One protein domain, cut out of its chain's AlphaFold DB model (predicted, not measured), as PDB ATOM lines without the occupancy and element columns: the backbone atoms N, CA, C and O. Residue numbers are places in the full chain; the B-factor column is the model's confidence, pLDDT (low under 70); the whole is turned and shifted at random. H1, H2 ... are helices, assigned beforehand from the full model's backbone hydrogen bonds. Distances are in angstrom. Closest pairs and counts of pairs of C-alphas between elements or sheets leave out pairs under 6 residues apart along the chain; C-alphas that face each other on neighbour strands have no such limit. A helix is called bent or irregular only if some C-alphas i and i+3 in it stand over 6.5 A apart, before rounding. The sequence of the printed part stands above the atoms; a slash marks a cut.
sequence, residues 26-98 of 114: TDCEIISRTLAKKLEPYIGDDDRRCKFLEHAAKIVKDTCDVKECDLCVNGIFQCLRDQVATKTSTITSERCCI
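This is residues 26 to 98 of the 114 residues of the protein "(pine wood nematode) hypothetical protein" of Bursaphelenchus xylophilus (UniProt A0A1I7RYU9). Three helices, H1, H2 and H3, run up and down as a small elongated bundle, their centres making a triangle; H2 and H3 are a close hairpin, while H1 meets each of them over a short part of its length. After H3 the printed part folds back, and the short helix H4 packs on H1 and H3, on the side away from H2. The printed part has 73 residues with four named helices, in the order H1, H2, H3, H4, and no named strand; the class is all helix. It is compact, with a radius of gyration of the C-alphas of 11.5 A and spans of 35 by 22 by 18 A.

H1, residues 26 to 42, begins with C-alpha 26 at (200.378, 176.903, 136.185) and is 25.2 A long from first to last C-alpha. It is irregular, but only just: C-alphas 38 and 41 are 6.9 A apart. H2, residues 46 to 67, is the longest helix at 31.4 A, and its C-alpha 67 is at (199.468, 180.866, 155.251). H3, residues 71 to 86, measures 22.0 A. H4, residues 93 to 96, is 5.2 A long and ends with C-alpha 96 at (190.635, 171.849, 140.269).

H1, H2 and H3 form a bundle, up and down, each helix running against the one before it. H1 and H2 are a helical hairpin at a shallow tilt of 28 degrees, opposite ways. They touch through residues 39 to 42 and 48 to 52 alone, the closest C-alphas being those of Tyr 42 and Arg 49, 5.2 A apart. H2 and H3 are also a helical hairpin, at a shallow tilt of 22 degrees, opposite ways. They touch with 16 pairs of C-alphas within 8 A, the closest being those of Cys 50 and Val 84 at 5.5 A. H1 touches H3 with residues 28 to 32 alone, the same way at a shallow tilt of 19 degrees; the closest C-alphas, of Cys 28 and Ile 76, are 7.4 A apart. H4 touches H1, with the C-alphas of Glu 29 and Ser 93 closest at 5.1 A. H4 also touches H3, residues 75 to 80 alone, with the C-alphas of Ile 76 and Cys 96 closest at 4.8 A. H2 and H4 are apart. In H3 every O i to N i+4 pair is within hydrogen-bond range, in H1 11 of 13 and in H2 17 of 18, while H4 is too short for such a pair.

The two C-alphas farthest apart, those of Gly 44 and Glu 68, are 35.1 A from each other. The printed part has no cut. The links H1 to H2 and H2 to H3 are tight, the link H3 to H4 is short, and no link is long. The mean pLDDT of the printed part is 72.1, with 22 residues under 70: residues 43, 60, 62 to 73, 85 to 91 and 93.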
ATOM      1  N   THR A  26     199.291 177.843 136.499       72.12
ATOM      2  CA  THR A  26     200.378 176.903 136.185       72.12
ATOM      3  C   THR A  26     200.737 176.019 137.381       72.12
ATOM      4  O   THR A  26     200.821 174.795 137.245       72.12
ATOM      5  N   ASP A  27     200.874 176.610 138.569       72.44
ATOM      6  CA  ASP A  27     201.194 175.870 139.794       72.44
ATOM      7  C   ASP A  27     200.041 174.947 140.190       72.44
ATOM      8  O   ASP A  27     200.253 173.770 140.503       72.44
ATOM      9  N   CYS A  28     198.802 175.433 140.081       73.12
ATOM     10  CA  CYS A  28     197.629 174.593 140.294       73.12
ATOM     11  C   CYS A  28     197.574 173.407 139.318       73.12
ATOM     12  O   CYS A  28     197.256 172.281 139.715       73.12
ATOM     13  N   GLU A  29     197.901 173.618 138.045       75.06
ATOM     14  CA  GLU A  29     197.902 172.570 137.028       75.06
ATOM     15  C   GLU A  29     198.985 171.520 137.285       75.06
ATOM     16  O   GLU A  29     198.767 170.331 137.035       75.06
ATOM     17  N   ILE A  30     200.150 171.934 137.785       74.88
ATOM     18  CA  ILE A  30     201.225 171.026 138.203       74.88
ATOM     19  C   ILE A  30     200.768 170.184 139.398       74.88
ATOM     20  O   ILE A  30     200.926 168.956 139.389       74.88
ATOM     21  N   ILE A  31     200.162 170.816 140.406       72.69
ATOM     22  CA  ILE A  31     199.630 170.139 141.593       72.69
ATOM     23  C   ILE A  31     198.540 169.139 141.191       72.69
ATOM     24  O   ILE A  31     198.624 167.963 141.547       72.69
ATOM     25  N   SER A  32     197.570 169.567 140.384       72.50
ATOM     26  CA  SER A  32     196.455 168.736 139.916       72.50
ATOM     27  C   SER A  32     196.946 167.519 139.132       72.50
ATOM     28  O   SER A  32     196.529 166.394 139.408       72.50
ATOM     29  N   ARG A  33     197.906 167.703 138.215       72.31
ATOM     30  CA  ARG A  33     198.522 166.592 137.468       72.31
ATOM     31  C   ARG A  33     199.296 165.636 138.372       72.31
ATOM     32  O   ARG A  33     199.248 164.425 138.174       72.31
ATOM     33  N   THR A  34     200.003 166.160 139.369       75.56
ATOM     34  CA  THR A  34     200.745 165.338 140.336       75.56
ATOM     35  C   THR A  34     199.800 164.504 141.195       75.56
ATOM     36  O   THR A  34     200.051 163.319 141.420       75.56
ATOM     37  N   LEU A  35     198.696 165.098 141.650       74.00
ATOM     38  CA  LEU A  35     197.659 164.408 142.411       74.00
ATOM     39  C   LEU A  35     196.989 163.321 141.569       74.00
ATOM     40  O   LEU A  35     196.872 162.196 142.047       74.00
ATOM     41  N   ALA A  36     196.647 163.615 140.311       75.56
ATOM     42  CA  ALA A  36     196.098 162.631 139.380       75.56
ATOM     43  C   ALA A  36     197.031 161.419 139.212       75.56
ATOM     44  O   ALA A  36     196.603 160.288 139.423       75.56
ATOM     45  N   LYS A  37     198.331 161.642 138.967       76.44
ATOM     46  CA  LYS A  37     199.329 160.557 138.868       76.44
ATOM     47  C   LYS A  37     199.460 159.738 140.150       76.44
ATOM     48  O   LYS A  37     199.593 158.521 140.105       76.44
ATOM     49  N   LYS A  38     199.424 160.382 141.320       77.94
ATOM     50  CA  LYS A  38     199.468 159.664 142.606       77.94
ATOM     51  C   LYS A  38     198.182 158.888 142.899       77.94
ATOM     52  O   LYS A  38     198.221 157.966 143.709       77.94
ATOM     53  N   LEU A  39     197.072 159.243 142.251       74.25
ATOM     54  CA  LEU A  39     195.786 158.558 142.355       74.25
ATOM     55  C   LEU A  39     195.636 157.372 141.405       74.25
ATOM     56  O   LEU A  39     194.885 156.459 141.738       74.25
ATOM     57  N   GLU A  40     196.351 157.354 140.276       77.75
ATOM     58  CA  GLU A  40     196.363 156.245 139.309       77.75
ATOM     59  C   GLU A  40     196.429 154.842 139.943       77.75
ATOM     60  O   GLU A  40     195.577 154.012 139.610       77.75
ATOM     61  N   PRO A  41     197.338 154.547 140.898       76.62
ATOM     62  CA  PRO A  41     197.410 153.218 141.511       76.62
ATOM     63  C   PRO A  41     196.187 152.845 142.368       76.62
ATOM     64  O   PRO A  41     196.060 151.688 142.761       76.62
ATOM     65  N   TYR A  42     195.293 153.790 142.669       77.25
ATOM     66  CA  TYR A  42     194.093 153.582 143.484       77.25
ATOM     67  C   TYR A  42     192.790 153.617 142.667       77.25
ATOM     68  O   TYR A  42     191.710 153.593 143.250       77.25
ATOM     69  N   ILE A  43     192.853 153.647 141.326       69.88
ATOM     70  CA  ILE A  43     191.671 153.780 140.444       69.88
ATOM     71  C   ILE A  43     190.655 152.617 140.568       69.88
ATOM     72  O   ILE A  43     189.516 152.768 140.140       69.88
ATOM     73  N   GLY A  44     190.999 151.506 141.225       73.62
ATOM     74  CA  GLY A  44     190.075 150.402 141.542       73.62
ATOM     75  C   GLY A  44     189.956 150.061 143.033       73.62
ATOM     76  O   GLY A  44     189.334 149.058 143.367       73.62
ATOM     77  N   ASP A  45     190.566 150.854 143.918       78.50
ATOM     78  CA  ASP A  45     190.537 150.657 145.373       78.50
ATOM     79  C   ASP A  45     189.936 151.908 146.021       78.50
ATOM     80  O   ASP A  45     190.641 152.851 146.394       78.50
ATOM     81  N   ASP A  46     188.603 151.918 146.098       77.19
ATOM     82  CA  ASP A  46     187.808 153.033 146.617       77.19
ATOM     83  C   ASP A  46     188.259 153.466 148.022       77.19
ATOM     84  O   ASP A  46     188.338 154.664 148.296       77.19
ATOM     85  N   ASP A  47     188.607 152.514 148.892       78.81
ATOM     86  CA  ASP A  47     188.993 152.786 150.277       78.81
ATOM     87  C   ASP A  47     190.361 153.467 150.359       78.81
ATOM     88  O   ASP A  47     190.537 154.449 151.092       78.81
ATOM     89  N   ARG A  48     191.353 152.977 149.604       77.00
ATOM     90  CA  ARG A  48     192.676 153.621 149.544       77.00
ATOM     91  C   ARG A  48     192.613 154.962 148.833       77.00
ATOM     92  O   ARG A  48     193.276 155.903 149.273       77.00
ATOM     93  N   ARG A  49     191.791 155.072 147.788       72.56
ATOM     94  CA  ARG A  49     191.563 156.325 147.068       72.56
ATOM     95  C   ARG A  49     190.973 157.388 147.992       72.56
ATOM     96  O   ARG A  49     191.526 158.482 148.064       72.56
ATOM     97  N   CYS A  50     189.906 157.068 148.728       72.69
ATOM     98  CA  CYS A  50     189.288 157.998 149.675       72.69
ATOM     99  C   CYS A  50     190.282 158.445 150.752       72.69
ATOM    100  O   CYS A  50     190.450 159.645 150.951       72.69
ATOM    101  N   LYS A  51     191.034 157.516 151.358       77.75
ATOM    102  CA  LYS A  51     192.064 157.858 152.358       77.75
ATOM    103  C   LYS A  51     193.150 158.779 151.802       77.75
ATOM    104  O   LYS A  51     193.582 159.704 152.487       77.75
ATOM    105  N   PHE A  52     193.601 158.539 150.571       78.12
ATOM    106  CA  PHE A  52     194.587 159.398 149.919       78.12
ATOM    107  C   PHE A  52     194.035 160.809 149.679       78.12
ATOM    108  O   PHE A  52     194.707 161.791 149.998       78.12
ATOM    109  N   LEU A  53     192.816 160.916 149.144       74.31
ATOM    110  CA  LEU A  53     192.161 162.195 148.864       74.31
ATOM    111  C   LEU A  53     191.882 162.993 150.144       74.31
ATOM    112  O   LEU A  53     192.158 164.189 150.183       74.31
ATOM    113  N   GLU A  54     191.401 162.340 151.204       77.94
ATOM    114  CA  GLU A  54     191.189 162.961 152.518       77.94
ATOM    115  C   GLU A  54     192.498 163.486 153.111       77.94
ATOM    116  O   GLU A  54     192.554 164.608 153.615       77.94
ATOM    117  N   HIS A  55     193.572 162.701 153.006       75.62
ATOM    118  CA  HIS A  55     194.891 163.111 153.468       75.62
ATOM    119  C   HIS A  55     195.432 164.305 152.667       75.62
ATOM    120  O   HIS A  55     195.941 165.262 153.250       75.62
ATOM    121  N   ALA A  56     195.277 164.294 151.340       73.62
ATOM    122  CA  ALA A  56     195.666 165.411 150.482       73.62
ATOM    123  C   ALA A  56     194.865 166.683 150.810       73.62
ATOM    124  O   ALA A  56     195.456 167.748 150.979       73.62
ATOM    125  N   ALA A  57     193.543 166.569 150.972       74.12
ATOM    126  CA  ALA A  57     192.682 167.683 151.357       74.12
ATOM    127  C   ALA A  57     193.081 168.255 152.725       74.12
ATOM    128  O   ALA A  57     193.126 169.473 152.894       74.12
ATOM    129  N   LYS A  58     193.424 167.393 153.692       76.88
ATOM    130  CA  LYS A  58     193.898 167.821 155.009       76.88
ATOM    131  C   LYS A  58     195.211 168.599 154.930       76.88
ATOM    132  O   LYS A  58     195.297 169.653 155.542       76.88
ATOM    133  N   ILE A  59     196.197 168.133 154.160       72.38
ATOM    134  CA  ILE A  59     197.469 168.856 153.980       72.38
ATOM    135  C   ILE A  59     197.229 170.246 153.383       72.38
ATOM    136  O   ILE A  59     197.797 171.225 153.867       72.38
ATOM    137  N   VAL A  60     196.392 170.338 152.343       69.75
ATOM    138  CA  VAL A  60     196.057 171.625 151.715       69.75
ATOM    139  C   VAL A  60     195.383 172.546 152.731       69.75
ATOM    140  O   VAL A  60     195.819 173.682 152.887       69.75
ATOM    141  N   LYS A  61     194.401 172.047 153.490       72.94
ATOM    142  CA  LYS A  61     193.725 172.826 154.534       72.94
ATOM    143  C   LYS A  61     194.680 173.298 155.632       72.94
ATOM    144  O   LYS A  61     194.718 174.488 155.912       72.94
ATOM    145  N   ASP A  62     195.476 172.395 156.204       68.19
ATOM    146  CA  ASP A  62     196.426 172.724 157.272       68.19
ATOM    147  C   ASP A  62     197.464 173.759 156.774       68.19
ATOM    148  O   ASP A  62     197.880 174.642 157.520       68.19
ATOM    149  N   THR A  63     197.844 173.708 155.489       66.00
ATOM    150  CA  THR A  63     198.714 174.724 154.869       66.00
ATOM    151  C   THR A  63     198.012 176.079 154.739       66.00
ATOM    152  O   THR A  63     198.628 177.117 154.986       66.00
ATOM    153  N   CYS A  64     196.725 176.079 154.390       66.12
ATOM    154  CA  CYS A  64     195.912 177.287 154.268       66.12
ATOM    155  C   CYS A  64     195.610 177.965 155.599       66.12
ATOM    156  O   CYS A  64     195.646 179.193 155.660       66.12
ATOM    157  N   ASP A  65     195.389 177.183 156.655       66.94
ATOM    158  CA  ASP A  65     195.169 177.695 158.010       66.94
ATOM    159  C   ASP A  65     196.417 178.430 158.548       66.94
ATOM    160  O   ASP A  65     196.302 179.309 159.399       66.94
ATOM    161  N   VAL A  66     197.614 178.110 158.034       64.62
ATOM    162  CA  VAL A  66     198.887 178.743 158.433       64.62
ATOM    163  C   VAL A  66     199.274 179.932 157.544       64.62
ATOM    164  O   VAL A  66     199.938 180.849 158.027       64.62
ATOM    165  N   LYS A  67     198.926 179.918 156.249       60.59
ATOM    166  CA  LYS A  67     199.468 180.866 155.251       60.59
ATOM    167  C   LYS A  67     198.448 181.789 154.575       60.59
ATOM    168  O   LYS A  67     198.861 182.521 153.684       60.59
ATOM    169  N   GLU A  68     197.176 181.775 154.984       62.06
ATOM    170  CA  GLU A  68     196.072 182.495 154.316       62.06
ATOM    171  C   GLU A  68     196.024 182.202 152.806       62.06
ATOM    172  O   GLU A  68     196.534 182.945 151.969       62.06
ATOM    173  N   CYS A  69     195.412 181.076 152.445       65.81
ATOM    174  CA  CYS A  69     195.244 180.698 151.043       65.81
ATOM    175  C   CYS A  69     194.289 181.612 150.267       65.81
ATOM    176  O   CYS A  69     193.247 182.027 150.773       65.81
ATOM    177  N   ASP A  70     194.601 181.814 148.987       67.00
ATOM    178  CA  ASP A  70     193.751 182.510 148.023       67.00
ATOM    179  C   ASP A  70     192.624 181.617 147.450       67.00
ATOM    180  O   ASP A  70     192.424 180.456 147.830       67.00
ATOM    181  N   LEU A  71     191.835 182.187 146.534       67.94
ATOM    182  CA  LEU A  71     190.711 181.510 145.880       67.94
ATOM    183  C   LEU A  71     191.150 180.300 145.038       67.94
ATOM    184  O   LEU A  71     190.403 179.320 144.955       67.94
ATOM    185  N   CYS A  72     192.353 180.335 144.459       68.31
ATOM    186  CA  CYS A  72     192.901 179.241 143.663       68.31
ATOM    187  C   CYS A  72     193.144 178.003 144.535       68.31
ATOM    188  O   CYS A  72     192.646 176.915 144.235       68.31
ATOM    189  N   VAL A  73     193.828 178.165 145.672       69.88
ATOM    190  CA  VAL A  73     194.126 177.035 146.569       69.88
ATOM    191  C   VAL A  73     192.864 176.506 147.256       69.88
ATOM    192  O   VAL A  73     192.703 175.293 147.419       69.88
ATOM    193  N   ASN A  74     191.916 177.390 147.578       72.06
ATOM    194  CA  ASN A  74     190.590 176.980 148.045       72.06
ATOM    195  C   ASN A  74     189.832 176.155 146.988       72.06
ATOM    196  O   ASN A  74     189.161 175.182 147.342       72.06
ATOM    197  N   GLY A  75     189.982 176.479 145.699       71.12
ATOM    198  CA  GLY A  75     189.452 175.683 144.587       71.12
ATOM    199  C   GLY A  75     190.035 174.267 144.531       71.12
ATOM    200  O   GLY A  75     189.286 173.299 144.400       71.12
ATOM    201  N   ILE A  76     191.349 174.117 144.736       74.81
ATOM    202  CA  ILE A  76     192.008 172.799 144.812       74.81
ATOM    203  C   ILE A  76     191.457 171.989 145.991       74.81
ATOM    204  O   ILE A  76     191.133 170.809 145.843       74.81
ATOM    205  N   PHE A  77     191.322 172.616 147.162       76.06
ATOM    206  CA  PHE A  77     190.766 171.964 148.347       76.06
ATOM    207  C   PHE A  77     189.330 171.475 148.117       76.06
ATOM    208  O   PHE A  77     189.014 170.323 148.429       76.06
ATOM    209  N   GLN A  78     188.471 172.315 147.535       77.38
ATOM    210  CA  GLN A  78     187.101 171.937 147.181       77.38
ATOM    211  C   GLN A  78     187.078 170.791 146.168       77.38
ATOM    212  O   GLN A  78     186.389 169.801 146.395       77.38
ATOM    213  N   CYS A  79     187.909 170.855 145.125       80.12
ATOM    214  CA  CYS A  79     188.023 169.791 144.130       80.12
ATOM    215  C   CYS A  79     188.354 168.433 144.769       80.12
ATOM    216  O   CYS A  79     187.736 167.418 144.443       80.12
ATOM    217  N   LEU A  80     189.299 168.416 145.718       77.69
ATOM    218  CA  LEU A  80     189.677 167.206 146.448       77.69
ATOM    219  C   LEU A  80     188.535 166.674 147.313       77.69
ATOM    220  O   LEU A  80     188.279 165.469 147.300       77.69
ATOM    221  N   ARG A  81     187.821 167.551 148.029       79.81
ATOM    222  CA  ARG A  81     186.651 167.146 148.823       79.81
ATOM    223  C   ARG A  81     185.528 166.591 147.954       79.81
ATOM    224  O   ARG A  81     184.927 165.587 148.334       79.81
ATOM    225  N   ASP A  82     185.283 167.192 146.797       80.06
ATOM    226  CA  ASP A  82     184.263 166.724 145.864       80.06
ATOM    227  C   ASP A  82     184.590 165.322 145.349       80.06
ATOM    228  O   ASP A  82     183.700 164.478 145.316       80.06
ATOM    229  N   GLN A  83     185.858 165.019 145.037       72.56
ATOM    230  CA  GLN A  83     186.244 163.663 144.619       72.56
ATOM    231  C   GLN A  83     186.060 162.618 145.734       72.56
ATOM    232  O   GLN A  83     185.710 161.472 145.443       72.56
ATOM    233  N   VAL A  84     186.256 162.990 147.008       70.06
ATOM    234  CA  VAL A  84     185.931 162.107 148.148       70.06
ATOM    235  C   VAL A  84     184.429 161.811 148.179       70.06
ATOM    236  O   VAL A  84     184.033 160.665 148.378       70.06
ATOM    237  N   ALA A  85     183.593 162.828 147.950       66.19
ATOM    238  CA  ALA A  85     182.139 162.706 148.011       66.19
ATOM    239  C   ALA A  85     181.544 161.933 146.822       66.19
ATOM    240  O   ALA A  85     180.613 161.148 147.002       66.19
ATOM    241  N   THR A  86     182.070 162.129 145.610       65.38
ATOM    242  CA  THR A  86     181.511 161.540 144.385       65.38
ATOM    243  C   THR A  86     182.074 160.163 144.051       65.38
ATOM    244  O   THR A  86     181.530 159.501 143.169       65.38
ATOM    245  N   LYS A  87     183.164 159.724 144.705       62.97
ATOM    246  CA  LYS A  87     183.927 158.509 144.347       62.97
ATOM    247  C   LYS A  87     184.378 158.473 142.878       62.97
ATOM    248  O   LYS A  87     184.745 157.423 142.354       62.97
ATOM    249  N   THR A  88     184.365 159.614 142.194       56.34
ATOM    250  CA  THR A  88     184.889 159.730 140.835       56.34
ATOM    251  C   THR A  88     186.387 159.992 140.926       56.34
ATOM    252  O   THR A  88     186.832 160.757 141.772       56.34
ATOM    253  N   SER A  89     187.191 159.344 140.085       56.22
ATOM    254  CA  SER A  89     188.651 159.531 140.054       56.22
ATOM    255  C   SER A  89     189.054 160.603 139.036       56.22
ATOM    256  O   SER A  89     189.972 160.391 138.249       56.22
ATOM    257  N   THR A  90     188.345 161.730 138.976       63.56
ATOM    258  CA  THR A  90     188.514 162.708 137.889       63.56
ATOM    259  C   THR A  90     189.097 164.006 138.434       63.56
ATOM    260  O   THR A  90     188.448 165.051 138.441       63.56
ATOM    261  N   ILE A  91     190.344 163.930 138.911       68.31
ATOM    262  CA  ILE A  91     191.164 165.124 139.149       68.31
ATOM    263  C   ILE A  91     191.686 165.604 137.798       68.31
ATOM    264  O   ILE A  91     192.625 165.027 137.252       68.31
ATOM    265  N   THR A  92     191.083 166.663 137.264       71.75
ATOM    266  CA  THR A  92     191.605 167.396 136.105       71.75
ATOM    267  C   THR A  92     191.956 168.820 136.506       71.75
ATOM    268  O   THR A  92     191.366 169.395 137.425       71.75
ATOM    269  N   SER A  93     192.925 169.404 135.803       67.94
ATOM    270  CA  SER A  93     193.282 170.817 135.943       67.94
ATOM    271  C   SER A  93     192.092 171.736 135.678       67.94
ATOM    272  O   SER A  93     191.911 172.711 136.394       67.94
ATOM    273  N   GLU A  94     191.243 171.415 134.699       70.50
ATOM    274  CA  GLU A  94     190.064 172.232 134.375       70.50
ATOM    275  C   GLU A  94     189.102 172.350 135.556       70.50
ATOM    276  O   GLU A  94     188.503 173.403 135.761       70.50
ATOM    277  N   ARG A  95     188.979 171.281 136.351       72.31
ATOM    278  CA  ARG A  95     188.074 171.232 137.497       72.31
ATOM    279  C   ARG A  95     188.712 171.792 138.763       72.31
ATOM    280  O   ARG A  95     188.069 172.550 139.478       72.31
ATOM    281  N   CYS A  96     189.967 171.441 139.035       73.88
ATOM    282  CA  CYS A  96     190.635 171.849 140.269       73.88
ATOM    283  C   CYS A  96     191.253 173.253 140.211       73.88
ATOM    284  O   CYS A  96     191.491 173.840 141.263       73.88
ATOM    285  N   CYS A  97     191.480 173.806 139.014       73.88
ATOM    286  CA  CYS A  97     192.099 175.122 138.810       73.88
ATOM    287  C   CYS A  97     191.138 176.171 138.252       73.88
ATOM    288  O   CYS A  97     191.581 177.208 137.761       73.88
ATOM    289  N   ILE A  98     189.826 175.921 138.313       73.44
ATOM    290  CA  ILE A  98     188.806 176.836 137.781       73.44
ATOM    291  C   ILE A  98     188.865 178.231 138.424       73.44
ATOM    292  O   ILE A  98     188.587 179.219 137.757       73.44
TER     293      ILE A  98